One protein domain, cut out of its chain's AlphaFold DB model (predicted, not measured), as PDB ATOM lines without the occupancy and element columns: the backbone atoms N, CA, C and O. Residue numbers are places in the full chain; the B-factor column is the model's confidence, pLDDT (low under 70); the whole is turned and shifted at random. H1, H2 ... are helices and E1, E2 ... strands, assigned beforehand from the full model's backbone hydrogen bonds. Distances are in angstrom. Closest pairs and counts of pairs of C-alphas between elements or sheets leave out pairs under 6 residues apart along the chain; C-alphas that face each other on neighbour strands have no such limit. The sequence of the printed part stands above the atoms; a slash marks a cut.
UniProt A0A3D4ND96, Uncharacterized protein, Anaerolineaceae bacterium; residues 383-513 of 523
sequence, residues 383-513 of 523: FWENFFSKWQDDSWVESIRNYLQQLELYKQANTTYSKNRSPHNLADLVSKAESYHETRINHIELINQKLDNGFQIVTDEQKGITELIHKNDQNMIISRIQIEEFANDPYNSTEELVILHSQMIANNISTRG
ATOM      1  N   PHE A 383     108.398 168.445 166.265       81.44
ATOM      2  CA  PHE A 383     109.115 168.770 165.030       81.44
ATOM      3  C   PHE A 383     108.228 168.553 163.798       81.44
ATOM      4  O   PHE A 383     108.014 169.473 163.011       81.44
ATOM      5  N   TRP A 384     107.673 167.348 163.650       76.56
ATOM      6  CA  TRP A 384     106.838 167.008 162.499       76.56
ATOM      7  C   TRP A 384     105.470 167.690 162.575       76.56
ATOM      8  O   TRP A 384     104.937 168.100 161.545       76.56
ATOM      9  N   GLU A 385     104.934 167.928 163.775       78.19
ATOM     10  CA  GLU A 385     103.763 168.796 163.933       78.19
ATOM     11  C   GLU A 385     104.022 170.211 163.399       78.19
ATOM     12  O   GLU A 385     103.181 170.741 162.669       78.19
ATOM     13  N   ASN A 386     105.175 170.816 163.706       82.19
ATOM     14  CA  ASN A 386     105.554 172.120 163.154       82.19
ATOM     15  C   ASN A 386     105.743 172.056 161.632       82.19
ATOM     16  O   ASN A 386     105.234 172.932 160.934       82.19
ATOM     17  N   PHE A 387     106.393 171.012 161.110       84.00
ATOM     18  CA  PHE A 387     106.556 170.803 159.669       84.00
ATOM     19  C   PHE A 387     105.201 170.847 158.937       84.00
ATOM     20  O   PHE A 387     104.982 171.698 158.073       84.00
ATOM     21  N   PHE A 388     104.253 170.002 159.350       74.00
ATOM     22  CA  PHE A 388     102.952 169.871 158.688       74.00
ATOM     23  C   PHE A 388     101.945 170.984 159.020       74.00
ATOM     24  O   PHE A 388     100.917 171.096 158.356       74.00
ATOM     25  N   SER A 389     102.139 171.735 160.109       77.25
ATOM     26  CA  SER A 389     101.172 172.764 160.544       77.25
ATOM     27  C   SER A 389     101.639 174.190 160.293       77.25
ATOM     28  O   SER A 389     100.807 175.090 160.267       77.25
ATOM     29  N   LYS A 390     102.951 174.419 160.180       82.50
ATOM     30  CA  LYS A 390     103.543 175.763 160.089       82.50
ATOM     31  C   LYS A 390     104.490 175.921 158.912       82.50
ATOM     32  O   LYS A 390     104.554 176.994 158.327       82.50
ATOM     33  N   TRP A 391     105.278 174.899 158.580       86.94
ATOM     34  CA  TRP A 391     106.273 175.057 157.519       86.94
ATOM     35  C   TRP A 391     105.633 174.942 156.135       86.94
ATOM     36  O   TRP A 391     105.929 175.773 155.281       86.94
ATOM     37  N   GLN A 392     104.693 174.012 155.957       79.19
ATOM     38  CA  GLN A 392     103.893 173.846 154.735       79.19
ATOM     39  C   GLN A 392     102.633 174.737 154.712       79.19
ATOM     40  O   GLN A 392     101.525 174.255 154.494       79.19
ATOM     41  N   ASP A 393     102.790 176.029 154.997       83.81
ATOM     42  CA  ASP A 393     101.698 177.011 154.940       83.81
ATOM     43  C   ASP A 393     101.518 177.615 153.531       83.81
ATOM     44  O   ASP A 393     102.304 177.350 152.618       83.81
ATOM     45  N   ASP A 394     100.506 178.472 153.364       83.50
ATOM     46  CA  ASP A 394     100.186 179.117 152.081       83.50
ATOM     47  C   ASP A 394     101.364 179.916 151.496       83.50
ATOM     48  O   ASP A 394     101.559 179.931 150.281       83.50
ATOM     49  N   SER A 395     102.190 180.531 152.354       88.12
ATOM     50  CA  SER A 395     103.369 181.290 151.914       88.12
ATOM     51  C   SER A 395     104.418 180.386 151.270       88.12
ATOM     52  O   SER A 395     105.007 180.734 150.244       88.12
ATOM     53  N   TRP A 396     104.629 179.194 151.837       88.50
ATOM     54  CA  TRP A 396     105.513 178.199 151.248       88.50
ATOM     55  C   TRP A 396     104.928 177.648 149.947       88.50
ATOM     56  O   TRP A 396     105.660 177.568 148.964       88.50
ATOM     57  N   VAL A 397     103.627 177.333 149.910       84.12
ATOM     58  CA  VAL A 397     102.950 176.819 148.702       84.12
ATOM     59  C   VAL A 397     103.070 177.803 147.535       84.12
ATOM     60  O   VAL A 397     103.362 177.406 146.405       84.12
ATOM     61  N   GLU A 398     102.873 179.095 147.785       87.12
ATOM     62  CA  GLU A 398     103.045 180.134 146.770       87.12
ATOM     63  C   GLU A 398     104.508 180.244 146.319       87.12
ATOM     64  O   GLU A 398     104.799 180.246 145.120       87.12
ATOM     65  N   SER A 399     105.435 180.269 147.276       89.31
ATOM     66  CA  SER A 399     106.867 180.381 147.004       89.31
ATOM     67  C   SER A 399     107.400 179.206 146.181       89.31
ATOM     68  O   SER A 399     108.082 179.430 145.180       89.31
ATOM     69  N   ILE A 400     107.045 177.965 146.535       84.25
ATOM     70  CA  ILE A 400     107.516 176.780 145.812       84.25
ATOM     71  C   ILE A 400     106.935 176.707 144.398       84.25
ATOM     72  O   ILE A 400     107.638 176.344 143.455       84.25
ATOM     73  N   ARG A 401     105.676 177.124 144.216       85.00
ATOM     74  CA  ARG A 401     105.039 177.207 142.896       85.00
ATOM     75  C   ARG A 401     105.769 178.201 141.994       85.00
ATOM     76  O   ARG A 401     106.084 177.863 140.854       85.00
ATOM     77  N   ASN A 402     106.081 179.388 142.514       87.38
ATOM     78  CA  ASN A 402     106.831 180.408 141.783       87.38
ATOM     79  C   ASN A 402     108.244 179.917 141.436       87.38
ATOM     80  O   ASN A 402     108.664 180.023 140.285       87.38
ATOM     81  N   TYR A 403     108.950 179.325 142.402       85.75
ATOM     82  CA  TYR A 403     110.287 178.758 142.209       85.75
ATOM     83  C   TYR A 403     110.324 177.726 141.075       85.75
ATOM     84  O   TYR A 403     111.120 177.851 140.140       85.75
ATOM     85  N   LEU A 404     109.419 176.745 141.097       81.06
ATOM     86  CA  LEU A 404     109.379 175.684 140.089       81.06
ATOM     87  C   LEU A 404     108.949 176.189 138.711       81.06
ATOM     88  O   LEU A 404     109.481 175.729 137.700       81.06
ATOM     89  N   GLN A 405     108.042 177.165 138.656       86.62
ATOM     90  CA  GLN A 405     107.652 177.799 137.400       86.62
ATOM     91  C   GLN A 405     108.841 178.514 136.742       86.62
ATOM     92  O   GLN A 405     109.063 178.363 135.540       86.62
ATOM     93  N   GLN A 406     109.632 179.272 137.511       87.06
ATOM     94  CA  GLN A 406     110.813 179.955 136.971       87.06
ATOM     95  C   GLN A 406     111.903 178.970 136.540       87.06
ATOM     96  O   GLN A 406     112.523 179.160 135.493       87.06
ATOM     97  N   LEU A 407     112.082 177.876 137.284       83.38
ATOM     98  CA  LEU A 407     112.979 176.786 136.900       83.38
ATOM     99  C   LEU A 407     112.597 176.175 135.544       83.38
ATOM    100  O   LEU A 407     113.467 175.900 134.714       83.38
ATOM    101  N   GLU A 408     111.306 175.939 135.307       83.38
ATOM    102  CA  GLU A 408     110.828 175.380 134.044       83.38
ATOM    103  C   GLU A 408     111.072 176.338 132.871       83.38
ATOM    104  O   GLU A 408     111.603 175.922 131.837       83.38
ATOM    105  N   LEU A 409     110.777 177.629 133.052       86.38
ATOM    106  CA  LEU A 409     111.052 178.664 132.050       86.38
ATOM    107  C   LEU A 409     112.547 178.744 131.712       86.38
ATOM    108  O   LEU A 409     112.909 178.789 130.534       86.38
ATOM    109  N   TYR A 410     113.417 178.696 132.722       85.81
ATOM    110  CA  TYR A 410     114.864 178.652 132.521       85.81
ATOM    111  C   TYR A 410     115.298 177.411 131.723       85.81
ATOM    112  O   TYR A 410     116.034 177.529 130.740       85.81
ATOM    113  N   LYS A 411     114.800 176.215 132.069       81.69
ATOM    114  CA  LYS A 411     115.115 174.969 131.343       81.69
ATOM    115  C   LYS A 411     114.680 175.021 129.874       81.69
ATOM    116  O   LYS A 411     115.410 174.546 128.995       81.69
ATOM    117  N   GLN A 412     113.515 175.602 129.591       84.56
ATOM    118  CA  GLN A 412     113.013 175.792 128.226       84.56
ATOM    119  C   GLN A 412     113.886 176.774 127.429       84.56
ATOM    120  O   GLN A 412     114.271 176.466 126.295       84.56
ATOM    121  N   ALA A 413     114.260 177.910 128.026       84.44
ATOM    122  CA  ALA A 413     115.152 178.887 127.403       84.44
ATOM    123  C   ALA A 413     116.541 178.287 127.125       84.44
ATOM    124  O   ALA A 413     117.060 178.409 126.014       84.44
ATOM    125  N   ASN A 414     117.100 177.529 128.076       82.69
ATOM    126  CA  ASN A 414     118.400 176.875 127.921       82.69
ATOM    127  C   ASN A 414     118.386 175.841 126.784       82.69
ATOM    128  O   ASN A 414     119.275 175.807 125.930       82.69
ATOM    129  N   THR A 415     117.321 175.038 126.706       82.12
ATOM    130  CA  THR A 415     117.119 174.085 125.603       82.12
ATOM    131  C   THR A 415     117.026 174.801 124.252       82.12
ATOM    132  O   THR A 415     117.574 174.329 123.254       82.12
ATOM    133  N   THR A 416     116.341 175.944 124.207       84.75
ATOM    134  CA  THR A 416     116.156 176.744 122.989       84.75
ATOM    135  C   THR A 416     117.469 177.367 122.523       84.75
ATOM    136  O   THR A 416     117.820 177.239 121.349       84.75
ATOM    137  N   TYR A 417     118.240 177.958 123.438       82.06
ATOM    138  CA  TYR A 417     119.572 178.496 123.157       82.06
ATOM    139  C   TYR A 417     120.549 177.405 122.704       82.06
ATOM    140  O   TYR A 417     121.232 177.560 121.693       82.06
ATOM    141  N   SER A 418     120.551 176.256 123.384       79.25
ATOM    142  CA  SER A 418     121.403 175.114 123.034       79.25
ATOM    143  C   SER A 418     121.140 174.598 121.615       79.25
ATOM    144  O   SER A 418     122.073 174.200 120.920       79.25
ATOM    145  N   LYS A 419     119.878 174.632 121.164       86.19
ATOM    146  CA  LYS A 419     119.487 174.260 119.794       86.19
ATOM    147  C   LYS A 419     119.783 175.355 118.769       86.19
ATOM    148  O   LYS A 419     120.055 175.039 117.615       86.19
ATOM    149  N   ASN A 420     119.697 176.624 119.161       85.50
ATOM    150  CA  ASN A 420     119.912 177.767 118.282       85.50
ATOM    151  C   ASN A 420     120.585 178.920 119.040       85.50
ATOM    152  O   ASN A 420     119.919 179.725 119.701       85.50
ATOM    153  N   ARG A 421     121.909 179.018 118.894       82.44
ATOM    154  CA  ARG A 421     122.747 180.027 119.551       82.44
ATOM    155  C   ARG A 421     122.644 181.378 118.842       82.44
ATOM    156  O   ARG A 421     123.533 181.775 118.093       82.44
ATOM    157  N   SER A 422     121.529 182.073 119.054       78.12
ATOM    158  CA  SER A 422     121.299 183.428 118.544       78.12
ATOM    159  C   SER A 422     121.364 184.469 119.671       78.12
ATOM    160  O   SER A 422     121.026 184.137 120.810       78.12
ATOM    161  N   PRO A 423     121.722 185.738 119.384       74.50
ATOM    162  CA  PRO A 423     121.734 186.803 120.393       74.50
ATOM    163  C   PRO A 423     120.380 187.017 121.082       74.50
ATOM    164  O   PRO A 423     120.331 187.341 122.262       74.50
ATOM    165  N   HIS A 424     119.276 186.799 120.359       77.94
ATOM    166  CA  HIS A 424     117.928 186.885 120.918       77.94
ATOM    167  C   HIS A 424     117.657 185.770 121.938       77.94
ATOM    168  O   HIS A 424     117.183 186.049 123.034       77.94
ATOM    169  N   ASN A 425     118.026 184.529 121.610       80.56
ATOM    170  CA  ASN A 425     117.856 183.388 122.517       80.56
ATOM    171  C   ASN A 425     118.799 183.466 123.724       80.56
ATOM    172  O   ASN A 425     118.449 182.996 124.799       80.56
ATOM    173  N   LEU A 426     119.983 184.065 123.555       78.69
ATOM    174  CA  LEU A 426     120.896 184.346 124.661       78.69
ATOM    175  C   LEU A 426     120.298 185.379 125.625       78.69
ATOM    176  O   LEU A 426     120.333 185.168 126.831       78.69
ATOM    177  N   ALA A 427     119.718 186.467 125.110       78.81
ATOM    178  CA  ALA A 427     119.066 187.481 125.941       78.81
ATOM    179  C   ALA A 427     117.859 186.916 126.714       78.81
ATOM    180  O   ALA A 427     117.694 187.219 127.895       78.81
ATOM    181  N   ASP A 428     117.052 186.061 126.076       83.56
ATOM    182  CA  ASP A 428     115.955 185.353 126.747       83.56
ATOM    183  C   ASP A 428     116.481 184.394 127.831       83.56
ATOM    184  O   ASP A 428     116.011 184.440 128.966       83.56
ATOM    185  N   LEU A 429     117.524 183.605 127.537       82.75
ATOM    186  CA  LEU A 429     118.176 182.728 128.517       82.75
ATOM    187  C   LEU A 429     118.687 183.497 129.743       82.75
ATOM    188  O   LEU A 429     118.437 183.065 130.866       82.75
ATOM    189  N   VAL A 430     119.368 184.630 129.542       81.81
ATOM    190  CA  VAL A 430     119.882 185.478 130.633       81.81
ATOM    191  C   VAL A 430     118.735 186.013 131.489       81.81
ATOM    192  O   VAL A 430     118.764 185.865 132.706       81.81
ATOM    193  N   SER A 431     117.684 186.552 130.868       85.75
ATOM    194  CA  SER A 431     116.529 187.078 131.607       85.75
ATOM    195  C   SER A 431     115.809 185.995 132.423       85.75
ATOM    196  O   SER A 431     115.388 186.243 133.555       85.75
ATOM    197  N   LYS A 432     115.675 184.772 131.889       89.38
ATOM    198  CA  LYS A 432     115.091 183.647 132.639       89.38
ATOM    199  C   LYS A 432     116.018 183.121 133.734       89.38
ATOM    200  O   LYS A 432     115.513 182.684 134.765       89.38
ATOM    201  N   ALA A 433     117.333 183.178 133.536       82.88
ATOM    202  CA  ALA A 433     118.322 182.836 134.557       82.88
ATOM    203  C   ALA A 433     118.257 183.790 135.761       82.88
ATOM    204  O   ALA A 433     118.178 183.309 136.888       82.88
ATOM    205  N   GLU A 434     118.202 185.107 135.526       83.69
ATOM    206  CA  GLU A 434     118.065 186.131 136.578       83.69
ATOM    207  C   GLU A 434     116.795 185.911 137.405       83.69
ATOM    208  O   GLU A 434     116.849 185.762 138.625       83.69
ATOM    209  N   SER A 435     115.653 185.784 136.724       86.88
ATOM    210  CA  SER A 435     114.354 185.551 137.365       86.88
ATOM    211  C   SER A 435     114.328 184.254 138.188       86.88
ATOM    212  O   SER A 435     113.780 184.217 139.294       86.88
ATOM    213  N   TYR A 436     114.944 183.179 137.681       85.62
ATOM    214  CA  TYR A 436     115.079 181.925 138.423       85.62
ATOM    215  C   TYR A 436     115.972 182.081 139.660       85.62
ATOM    216  O   TYR A 436     115.575 181.650 140.742       85.62
ATOM    217  N   HIS A 437     117.132 182.725 139.527       84.31
ATOM    218  CA  HIS A 437     118.076 182.929 140.623       84.31
ATOM    219  C   HIS A 437     117.476 183.788 141.753       84.31
ATOM    220  O   HIS A 437     117.522 183.384 142.915       84.31
ATOM    221  N   GLU A 438     116.819 184.905 141.432       85.62
ATOM    222  CA  GLU A 438     116.137 185.743 142.432       85.62
ATOM    223  C   GLU A 438     115.023 184.976 143.156       85.62
ATOM    224  O   GLU A 438     114.916 185.008 144.384       85.62
ATOM    225  N   THR A 439     114.205 184.229 142.411       88.31
ATOM    226  CA  THR A 439     113.105 183.448 142.997       88.31
ATOM    227  C   THR A 439     113.631 182.327 143.894       88.31
ATOM    228  O   THR A 439     113.058 182.055 144.949       88.31
ATOM    229  N   ARG A 440     114.748 181.706 143.509       84.81
ATOM    230  CA  ARG A 440     115.457 180.699 144.301       84.81
ATOM    231  C   ARG A 440     115.977 181.275 145.621       84.81
ATOM    232  O   ARG A 440     115.748 180.659 146.659       84.81
ATOM    233  N   ILE A 441     116.622 182.445 145.606       85.75
ATOM    234  CA  ILE A 441     117.092 183.118 146.831       85.75
ATOM    235  C   ILE A 441     115.916 183.406 147.766       85.75
ATOM    236  O   ILE A 441     115.943 182.992 148.925       85.75
ATOM    237  N   ASN A 442     114.851 184.021 147.249       89.69
ATOM    238  CA  ASN A 442     113.660 184.350 148.038       89.69
ATOM    239  C   ASN A 442     113.011 183.099 148.656       89.69
ATOM    240  O   ASN A 442     112.543 183.124 149.795       89.69
ATOM    241  N   HIS A 443     112.996 181.987 147.918       90.19
ATOM    242  CA  HIS A 443     112.490 180.712 148.414       90.19
ATOM    243  C   HIS A 443     113.353 180.148 149.555       90.19
ATOM    244  O   HIS A 443     112.822 179.755 150.596       90.19
ATOM    245  N   ILE A 444     114.681 180.169 149.406       88.62
ATOM    246  CA  ILE A 444     115.625 179.738 150.449       88.62
ATOM    247  C   ILE A 444     115.499 180.616 151.702       88.62
ATOM    248  O   ILE A 444     115.500 180.095 152.817       88.62
ATOM    249  N   GLU A 445     115.360 181.933 151.548       90.12
ATOM    250  CA  GLU A 445     115.150 182.858 152.667       90.12
ATOM    251  C   GLU A 445     113.864 182.544 153.434       90.12
ATOM    252  O   GLU A 445     113.887 182.470 154.665       90.12
ATOM    253  N   LEU A 446     112.763 182.287 152.723       92.12
ATOM    254  CA  LEU A 446     111.498 181.887 153.334       92.12
ATOM    255  C   LEU A 446     111.635 180.571 154.116       92.12
ATOM    256  O   LEU A 446     111.128 180.459 155.233       92.12
ATOM    257  N   ILE A 447     112.326 179.573 153.558       89.75
ATOM    258  CA  ILE A 447     112.560 178.296 154.247       89.75
ATOM    259  C   ILE A 447     113.431 178.502 155.484       89.75
ATOM    260  O   ILE A 447     113.123 177.969 156.548       89.75
ATOM    261  N   ASN A 448     114.481 179.314 155.388       90.50
ATOM    262  CA  ASN A 448     115.365 179.612 156.512       90.50
ATOM    263  C   ASN A 448     114.653 180.298 157.681       90.50
ATOM    264  O   ASN A 448     115.051 180.095 158.822       90.50
ATOM    265  N   GLN A 449     113.587 181.060 157.429       89.38
ATOM    266  CA  GLN A 449     112.741 181.620 158.492       89.38
ATOM    267  C   GLN A 449     111.906 180.554 159.218       89.38
ATOM    268  O   GLN A 449     111.436 180.790 160.331       89.38
ATOM    269  N   LYS A 450     111.696 179.393 158.587       87.62
ATOM    270  CA  LYS A 450     110.925 178.267 159.131       87.62
ATOM    271  C   LYS A 450     111.811 177.289 159.907       87.62
ATOM    272  O   LYS A 450     111.337 176.711 160.882       87.62
ATOM    273  N   LEU A 451     113.069 177.115 159.497       85.38
ATOM    274  CA  LEU A 451     114.041 176.271 160.197       85.38
ATOM    275  C   LEU A 451     114.455 176.892 161.543       85.38
ATOM    276  O   LEU A 451     114.596 178.103 161.682       85.38
ATOM    277  N   ASP A 452     114.660 176.045 162.547       81.88
ATOM    278  CA  ASP A 452     115.057 176.416 163.905       81.88
ATOM    279  C   ASP A 452     116.354 175.700 164.332       81.88
ATOM    280  O   ASP A 452     117.005 175.012 163.545       81.88
ATOM    281  N   ASN A 453     116.771 175.893 165.590       77.19
ATOM    282  CA  ASN A 453     117.918 175.207 166.208       77.19
ATOM    283  C   ASN A 453     119.241 175.335 165.430       77.19
ATOM    284  O   ASN A 453     120.012 174.384 165.337       77.19
ATOM    285  N   GLY A 454     119.502 176.512 164.855       80.19
ATOM    286  CA  GLY A 454     120.762 176.797 164.164       80.19
ATOM    287  C   GLY A 454     120.905 176.128 162.794       80.19
ATOM    288  O   GLY A 454     121.994 176.175 162.221       80.19
ATOM    289  N   PHE A 455     119.845 175.516 162.257       86.62
ATOM    290  CA  PHE A 455     119.833 174.981 160.897       86.62
ATOM    291  C   PHE A 455     119.520 176.066 159.870       86.62
ATOM    292  O   PHE A 455     118.614 176.873 160.053       86.62
ATOM    293  N   GLN A 456     120.269 176.069 158.771       89.50
ATOM    294  CA  GLN A 456     120.102 177.020 157.681       89.50
ATOM    295  C   GLN A 456     120.478 176.358 156.353       89.50
ATOM    296  O   GLN A 456     121.470 175.642 156.272       89.50
ATOM    297  N   ILE A 457     119.714 176.617 155.304       87.19
ATOM    298  CA  ILE A 457     120.062 176.317 153.919       87.19
ATOM    299  C   ILE A 457     120.910 177.468 153.379       87.19
ATOM    300  O   ILE A 457     120.521 178.637 153.456       87.19
ATOM    301  N   VAL A 458     122.070 177.140 152.826       84.00
ATOM    302  CA  VAL A 458     122.975 178.088 152.173       84.00
ATOM    303  C   VAL A 458     123.346 177.582 150.790       84.00
ATOM    304  O   VAL A 458     123.417 176.376 150.555       84.00
ATOM    305  N   THR A 459     123.608 178.515 149.880       75.25
ATOM    306  CA  THR A 459     124.163 178.188 148.567       75.25
ATOM    307  C   THR A 459     125.659 178.463 148.587       75.25
ATOM    308  O   THR A 459     126.069 179.568 148.933       75.25
ATOM    309  N   ASP A 460     126.472 177.474 148.224       69.69
ATOM    310  CA  ASP A 460     127.882 177.683 147.901       69.69
ATOM    311  C   ASP A 460     127.964 178.011 146.405       69.69
ATOM    312  O   ASP A 460     127.966 177.121 145.551       69.69
ATOM    313  N   GLU A 461     127.971 179.307 146.092       63.47
ATOM    314  CA  GLU A 461     127.999 179.812 144.717       63.47
ATOM    315  C   GLU A 461     129.265 179.388 143.960       63.47
ATOM    316  O   GLU A 461     129.197 179.204 142.755       63.47
ATOM    317  N   GLN A 462     130.392 179.143 144.638       58.03
ATOM    318  CA  GLN A 462     131.628 178.682 143.985       58.03
ATOM    319  C   GLN A 462     131.533 177.229 143.534       58.03
ATOM    320  O   GLN A 462     132.070 176.848 142.495       58.03
ATOM    321  N   LYS A 463     130.877 176.396 144.342       60.50
ATOM    322  CA  LYS A 463     130.743 174.960 144.074       60.50
ATOM    323  C   LYS A 463     129.450 174.600 143.355       60.50
ATOM    324  O   LYS A 463     129.309 173.462 142.919       60.50
ATOM    325  N   GLY A 464     128.507 175.535 143.258       62.28
ATOM    326  CA  GLY A 464     127.183 175.295 142.693       62.28
ATOM    327  C   GLY A 464     126.383 174.246 143.460       62.28
ATOM    328  O   GLY A 464     125.592 173.529 142.853       62.28
ATOM    329  N   ILE A 465     126.602 174.140 144.774       66.88
ATOM    330  CA  ILE A 465     125.895 173.199 145.647       66.88
ATOM    331  C   ILE A 465     125.073 173.945 146.694       66.88
ATOM    332  O   ILE A 465     125.460 175.010 147.177       66.88
ATOM    333  N   THR A 466     123.959 173.338 147.084       74.62
ATOM    334  CA  THR A 466     123.115 173.811 148.180       74.62
ATOM    335  C   THR A 466     123.368 172.934 149.398       74.62
ATOM    336  O   THR A 466     123.348 171.707 149.313       74.62
ATOM    337  N   GLU A 467     123.653 173.546 150.542       79.12
ATOM    338  CA  GLU A 467     123.996 172.852 151.782       79.12
ATOM    339  C   GLU A 467     123.010 173.225 152.894       79.12
ATOM    340  O   GLU A 467     122.735 174.397 153.135       79.12
ATOM    341  N   LEU A 468     122.533 172.232 153.640       82.44
ATOM    342  CA  LEU A 468     122.044 172.415 154.998       82.44
ATOM    343  C   LEU A 468     123.245 172.522 155.929       82.44
ATOM    344  O   LEU A 468     123.984 171.554 156.130       82.44
ATOM    345  N   ILE A 469     123.416 173.680 156.544       82.88
ATOM    346  CA  ILE A 469     124.400 173.889 157.595       82.88
ATOM    347  C   ILE A 469     123.719 173.903 158.955       82.88
ATOM    348  O   ILE A 469     122.613 174.410 159.111       82.88
ATOM    349  N   HIS A 470     124.405 173.356 159.948       83.69
ATOM    350  CA  HIS A 470     124.024 173.460 161.351       83.69
ATOM    351  C   HIS A 470     125.071 174.311 162.054       83.69
ATOM    352  O   HIS A 470     126.272 174.028 161.956       83.69
ATOM    353  N   LYS A 471     124.624 175.356 162.741       83.00
ATOM    354  CA  LYS A 471     125.457 176.252 163.533       83.00
ATOM    355  C   LYS A 471     125.159 176.065 165.014       83.00
ATOM    356  O   LYS A 471     124.012 175.874 165.396       83.00
ATOM    357  N   ASN A 472     126.195 176.137 165.843       79.25
ATOM    358  CA  ASN A 472     126.022 176.173 167.294       79.25
ATOM    359  C   ASN A 472     125.628 177.584 167.785       79.25
ATOM    360  O   ASN A 472     125.622 178.542 167.010       79.25
ATOM    361  N   ASP A 473     125.395 177.737 169.092       79.75
ATOM    362  CA  ASP A 473     125.035 179.019 169.733       79.75
ATOM    363  C   ASP A 473     126.086 180.135 169.555       79.75
ATOM    364  O   ASP A 473     125.806 181.313 169.765       79.75
ATOM    365  N   GLN A 474     127.311 179.777 169.158       82.56
ATOM    366  CA  GLN A 474     128.418 180.696 168.867       82.56
ATOM    367  C   GLN A 474     128.533 181.014 167.366       82.56
ATOM    368  O   GLN A 474     129.530 181.587 166.930       82.56
ATOM    369  N   ASN A 475     127.527 180.638 166.569       80.50
ATOM    370  CA  ASN A 475     127.460 180.818 165.118       80.50
ATOM    371  C   ASN A 475     128.565 180.068 164.335       80.50
ATOM    372  O   ASN A 475     128.839 180.392 163.179       80.50
ATOM    373  N   MET A 476     129.194 179.052 164.938       78.50
ATOM    374  CA  MET A 476     130.181 178.196 164.274       78.50
ATOM    375  C   MET A 476     129.494 177.031 163.562       78.50
ATOM    376  O   MET A 476     128.642 176.363 164.148       78.50
ATOM    377  N   ILE A 477     129.899 176.754 162.319       77.19
ATOM    378  CA  ILE A 477     129.373 175.630 161.532       77.19
ATOM    379  C   ILE A 477     129.891 174.312 162.117       77.19
ATOM    380  O   ILE A 477     131.097 174.070 162.131       77.19
ATOM    381  N   ILE A 478     128.971 173.457 162.559       73.06
ATOM    382  CA  ILE A 478     129.258 172.147 163.160       73.06
ATOM    383  C   ILE A 478     128.882 170.972 162.253       73.06
ATOM    384  O   ILE A 478     129.459 169.896 162.387       73.06
ATOM    385  N   SER A 479     127.976 171.165 161.291       71.00
ATOM    386  CA  SER A 479     127.747 170.192 160.217       71.00
ATOM    387  C   SER A 479     127.371 170.871 158.909       71.00
ATOM    388  O   SER A 479     126.787 171.955 158.908       71.00
ATOM    389  N   ARG A 480     127.693 170.202 157.798       70.56
ATOM    390  CA  ARG A 480     127.278 170.564 156.442       70.56
ATOM    391  C   ARG A 480     126.744 169.321 155.753       70.56
ATOM    392  O   ARG A 480     127.402 168.282 155.762       70.56
ATOM    393  N   ILE A 481     125.551 169.420 155.196       67.69
ATOM    394  CA  ILE A 481     124.893 168.348 154.464       67.69
ATOM    395  C   ILE A 481     124.479 168.929 153.130       67.69
ATOM    396  O   ILE A 481     123.624 169.801 153.090       67.69
ATOM    397  N   GLN A 482     125.056 168.436 152.042       67.06
ATOM    398  CA  GLN A 482     124.554 168.784 150.722       67.06
ATOM    399  C   GLN A 482     123.086 168.346 150.613       67.06
ATOM    400  O   GLN A 482     122.763 167.182 150.871       67.06
ATOM    401  N   ILE A 483     122.214 169.297 150.283       66.94
ATOM    402  CA  ILE A 483     120.836 169.050 149.874       66.94
ATOM    403  C   ILE A 483     120.844 169.100 148.351       66.94
ATOM    404  O   ILE A 483     121.285 170.087 147.763       66.94
ATOM    405  N   GLU A 484     120.368 168.041 147.703       54.84
ATOM    406  CA  GLU A 484     120.210 168.073 146.254       54.84
ATOM    407  C   GLU A 484     119.163 169.122 145.857       54.84
ATOM    408  O   GLU A 484     118.000 169.060 146.260       54.84
ATOM    409  N   GLU A 485     119.587 170.091 145.052       60.78
ATOM    410  CA  GLU A 485     118.702 171.039 144.390       60.78
ATOM    411  C   GLU A 485     118.501 170.649 142.918       60.78
ATOM    412  O   GLU A 485     119.371 170.048 142.288       60.78
ATOM    413  N   PHE A 486     117.337 170.974 142.345       54.19
ATOM    414  CA  PHE A 486     116.946 170.556 140.996       54.19
ATOM    415  C   PHE A 486     117.832 171.019 139.847       54.19
ATOM    416  O   PHE A 486     117.784 170.404 138.775       54.19
ATOM    417  N   ALA A 487     118.559 172.113 140.014       51.69
ATOM    418  CA  ALA A 487     119.431 172.646 138.989       51.69
ATOM    419  C   ALA A 487     120.635 173.304 139.644       51.69
ATOM    420  O   ALA A 487     120.483 174.044 140.615       51.69
ATOM    421  N   ASN A 488     121.811 173.060 139.060       56.50
ATOM    422  CA  ASN A 488     122.970 173.910 139.283       56.50
ATOM    423  C   ASN A 488     122.542 175.357 139.049       56.50
ATOM    424  O   ASN A 488     121.739 175.617 138.143       56.50
ATOM    425  N   ASP A 489     123.087 176.274 139.846       59.53
ATOM    426  CA  ASP A 489     122.870 177.698 139.635       59.53
ATOM    427  C   ASP A 489     123.050 178.021 138.133       59.53
ATOM    428  O   ASP A 489     124.000 177.523 137.504       59.53
ATOM    429  N   PRO A 490     122.121 178.769 137.509       56.75
ATOM    430  CA  PRO A 490     122.203 179.079 136.087       56.75
ATOM    431  C   PRO A 490     123.537 179.740 135.715       56.75
ATOM    432  O   PRO A 490     124.025 179.531 134.601       56.75
ATOM    433  N   TYR A 491     124.165 180.450 136.654       55.88
ATOM    434  CA  TYR A 491     125.472 181.071 136.488       55.88
ATOM    435  C   TYR A 491     126.642 180.107 136.677       55.88
ATOM    436  O   TYR A 491     127.724 180.423 136.221       55.88
ATOM    437  N   ASN A 492     126.445 178.912 137.238       50.56
ATOM    438  CA  ASN A 492     127.493 177.891 137.399       50.56
ATOM    439  C   ASN A 492     127.488 176.812 136.309       50.56
ATOM    440  O   ASN A 492     128.400 175.993 136.229       50.56
ATOM    441  N   SER A 493     126.449 176.771 135.474       49.50
ATOM    442  CA  SER A 493     126.242 175.701 134.488       49.50
ATOM    443  C   SER A 493     126.677 176.056 133.062       49.50
ATOM    444  O   SER A 493     126.752 175.165 132.216       49.50
ATOM    445  N   THR A 494     126.986 177.327 132.779       54.38
ATOM    446  CA  THR A 494     127.336 177.787 131.424       54.38
ATOM    447  C   THR A 494     128.455 178.833 131.486       54.38
ATOM    448  O   THR A 494     128.210 179.951 131.929       54.38
ATOM    449  N   GLU A 495     129.673 178.516 131.017       55.03
ATOM    450  CA  GLU A 495     130.822 179.456 130.993       55.03
ATOM    451  C   GLU A 495     130.470 180.810 130.340       55.03
ATOM    452  O   GLU A 495     130.908 181.863 130.796       55.03
ATOM    453  N   GLU A 496     129.622 180.801 129.306       54.53
ATOM    454  CA  GLU A 496     129.148 182.013 128.623       54.53
ATOM    455  C   GLU A 496     128.263 182.905 129.528       54.53
ATOM    456  O   GLU A 496     128.341 184.131 129.438       54.53
ATOM    457  N   LEU A 497     127.470 182.320 130.438       56.72
ATOM    458  CA  LEU A 497     126.645 183.058 131.408       56.72
ATOM    459  C   LEU A 497     127.479 183.604 132.576       56.72
ATOM    460  O   LEU A 497     127.220 184.723 133.014       56.72
ATOM    461  N   VAL A 498     128.513 182.875 133.024       54.94
ATOM    462  CA  VAL A 498     129.494 183.352 134.026       54.94
ATOM    463  C   VAL A 498     130.145 184.651 133.551       54.94
ATOM    464  O   VAL A 498     130.210 185.634 134.292       54.94
ATOM    465  N   ILE A 499     130.613 184.669 132.298       55.03
ATOM    466  CA  ILE A 499     131.312 185.813 131.701       55.03
ATOM    467  C   ILE A 499     130.376 187.025 131.598       55.03
ATOM    468  O   ILE A 499     130.775 188.136 131.948       55.03
ATOM    469  N   LEU A 500     129.128 186.823 131.169       55.84
ATOM    470  CA  LEU A 500     128.137 187.898 131.034       55.84
ATOM    471  C   LEU A 500     127.665 188.445 132.389       55.84
ATOM    472  O   LEU A 500     127.599 189.663 132.559       55.84
ATOM    473  N   HIS A 501     127.405 187.580 133.370       48.78
ATOM    474  CA  HIS A 501     127.029 187.988 134.725       48.78
ATOM    475  C   HIS A 501     128.161 188.765 135.414       48.78
ATOM    476  O   HIS A 501     127.938 189.844 135.965       48.78
ATOM    477  N   SER A 502     129.406 188.297 135.272       53.41
ATOM    478  CA  SER A 502     130.599 189.000 135.768       53.41
ATOM    479  C   SER A 502     130.760 190.388 135.130       53.41
ATOM    480  O   SER A 502     131.107 191.353 135.809       53.41
ATOM    481  N   GLN A 503     130.457 190.524 133.833       51.72
ATOM    482  CA  GLN A 503     130.461 191.813 133.129       51.72
ATOM    483  C   GLN A 503     129.322 192.746 133.580       51.72
ATOM    484  O   GLN A 503     129.526 193.958 133.678       51.72
ATOM    485  N   MET A 504     128.134 192.214 133.884       50.12
ATOM    486  CA  MET A 504     127.003 192.996 134.401       50.12
ATOM    487  C   MET A 504     127.239 193.491 135.832       50.12
ATOM    488  O   MET A 504     126.996 194.666 136.105       50.12
ATOM    489  N   ILE A 505     127.787 192.652 136.717       46.19
ATOM    490  CA  ILE A 505     128.206 193.050 138.069       46.19
ATOM    491  C   ILE A 505     129.292 194.130 137.992       46.19
ATOM    492  O   ILE A 505     129.160 195.173 138.631       46.19
ATOM    493  N   ALA A 506     130.308 193.952 137.141       43.06
ATOM    494  CA  ALA A 506     131.344 194.963 136.922       43.06
ATOM    495  C   ALA A 506     130.765 196.312 136.439       43.06
ATOM    496  O   ALA A 506     131.202 197.374 136.893       43.06
ATOM    497  N   ASN A 507     129.736 196.295 135.583       39.38
ATOM    498  CA  ASN A 507     129.029 197.501 135.132       39.38
ATOM    499  C   ASN A 507     128.133 198.137 136.218       39.38
ATOM    500  O   ASN A 507     128.040 199.366 136.299       39.38
ATOM    501  N   ASN A 508     127.503 197.340 137.085       36.69
ATOM    502  CA  ASN A 508     126.715 197.835 138.223       36.69
ATOM    503  C   ASN A 508     127.607 198.441 139.327       36.69
ATOM    504  O   ASN A 508     127.247 199.443 139.946       36.69
ATOM    505  N   ILE A 509     128.806 197.894 139.538       38.16
ATOM    506  CA  ILE A 509     129.814 198.426 140.472       38.16
ATOM    507  C   ILE A 509     130.437 199.719 139.924       38.16
ATOM    508  O   ILE A 509     130.568 200.698 140.659       38.16
ATOM    509  N   SER A 510     130.730 199.767 138.620       37.62
ATOM    510  CA  SER A 510     131.175 200.968 137.888       37.62
ATOM    511  C   SER A 510     130.211 202.158 138.035       37.62
ATOM    512  O   SER A 510     130.639 203.310 138.093       37.62
ATOM    513  N   THR A 511     128.909 201.889 138.169       37.94
ATOM    514  CA  THR A 511     127.868 202.922 138.300       37.94
ATOM    515  C   THR A 511     127.475 203.250 139.746       37.94
ATOM    516  O   THR A 511     126.903 204.317 139.973       37.94
ATOM    517  N   ARG A 512     127.792 202.393 140.734       38.41
ATOM    518  CA  ARG A 512     127.423 202.585 142.157       38.41
ATOM    519  C   ARG A 512     128.593 202.735 143.140       38.41
ATOM    520  O   ARG A 512     128.352 203.067 144.296       38.41
ATOM    521  N   GLY A 513     129.841 202.570 142.701       32.75
ATOM    522  CA  GLY A 513     131.031 203.052 143.411       32.75
ATOM    523  C   GLY A 513     131.357 202.387 144.754       32.75
ATOM    524  O   GLY A 513     131.985 203.036 145.585       32.75
TER     525      GLY A 513
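This is residues 383 to 513 of the 523 residues of an uncharacterized protein of Anaerolineaceae bacterium (UniProt A0A3D4ND96). Look first for a small, strongly twisted sheet of three strands, E1, E2 and E3, set with its edge strand E1 by the last residues of H3, one of the two long helices of a helical hairpin, H2 and H3. The hairpin makes the longest axis; short H1 lies by the end of H3, and H4 starts near H3 and sticks out crosswise with its residues 503 to 512. The printed part has 131 residues, in the order H1 H2 H3 E1 E2 E3 H4, and is mostly helix. The sheet runs E1 - E2 - E3, all antiparallel. The whole is only just loose, close to compact, with a radius of gyration of the C-alphas of 17.2 A, and spans 50 by 33 by 27 A.

Begin at the sheet, a meander, each strand the antiparallel neighbour of the one before: E1, residues 455 to 460, E2, residues 465 to 471, and E3, residues 477 to 483. In the hairpin E1 and E2, find N 458 and O 467 within hydrogen-bond range at 2.8 A; in the hairpin E2 and E3, N 468 and O 481 at 2.7 A. H3, residues 423 to 450, only grazes this sheet, with its residues 441 to 450; its closest C-alphas to E1 are those of Asn 448 and Gln 456, 5.5 A apart. H2, residues 394 to 419, touches H3 in a helical hairpin, at a shallow tilt of 24 degrees, opposite ways; the closest C-alphas, of Gln 406 and Tyr 436, are 4.9 A apart. H1, residues 383 to 391, and H3 only just touch, only at their ends, with 3 pairs of C-alphas within 8 A, the closest those of Trp 391 and Lys 450 at 5.9 A. H4, residues 495 to 512, is close to H3 but not clearly touching, about perpendicular at 75 degrees; the closest C-alphas, of Val 430 and Leu 497, are 7.2 A apart. H4 and E1 are apart. Every O i to N i+4 pair is within hydrogen-bond range in H1, H2 and H4; in H3, 23 of 24 are.

Find C-alpha 455 at (119.833, 174.981, 160.897), where E1 begins; E2 is 18.1 A long. From C-alpha 423 at (121.734, 186.803, 120.393), H3 runs 41.1 A to Lys 450. H2 runs 37.9 A from Asp 394 to Lys 419. H4 runs 25.9 A and ends at C-alpha 512, (127.423, 202.585, 142.157).

The two C-alphas farthest apart, of Asn 420 and Asp 473, are 51.7 A apart. The printed part has no cut. The link from E3 to H4, 11 residues, is long; the other links are tight. Residues 419 to 424 and 503 to 513 stand free. Look in the B-factor column for low pLDDT, under 70, at residues 460 to 465 and 481 to 513; the mean of H4 is 47 and that of the printed part 74.2.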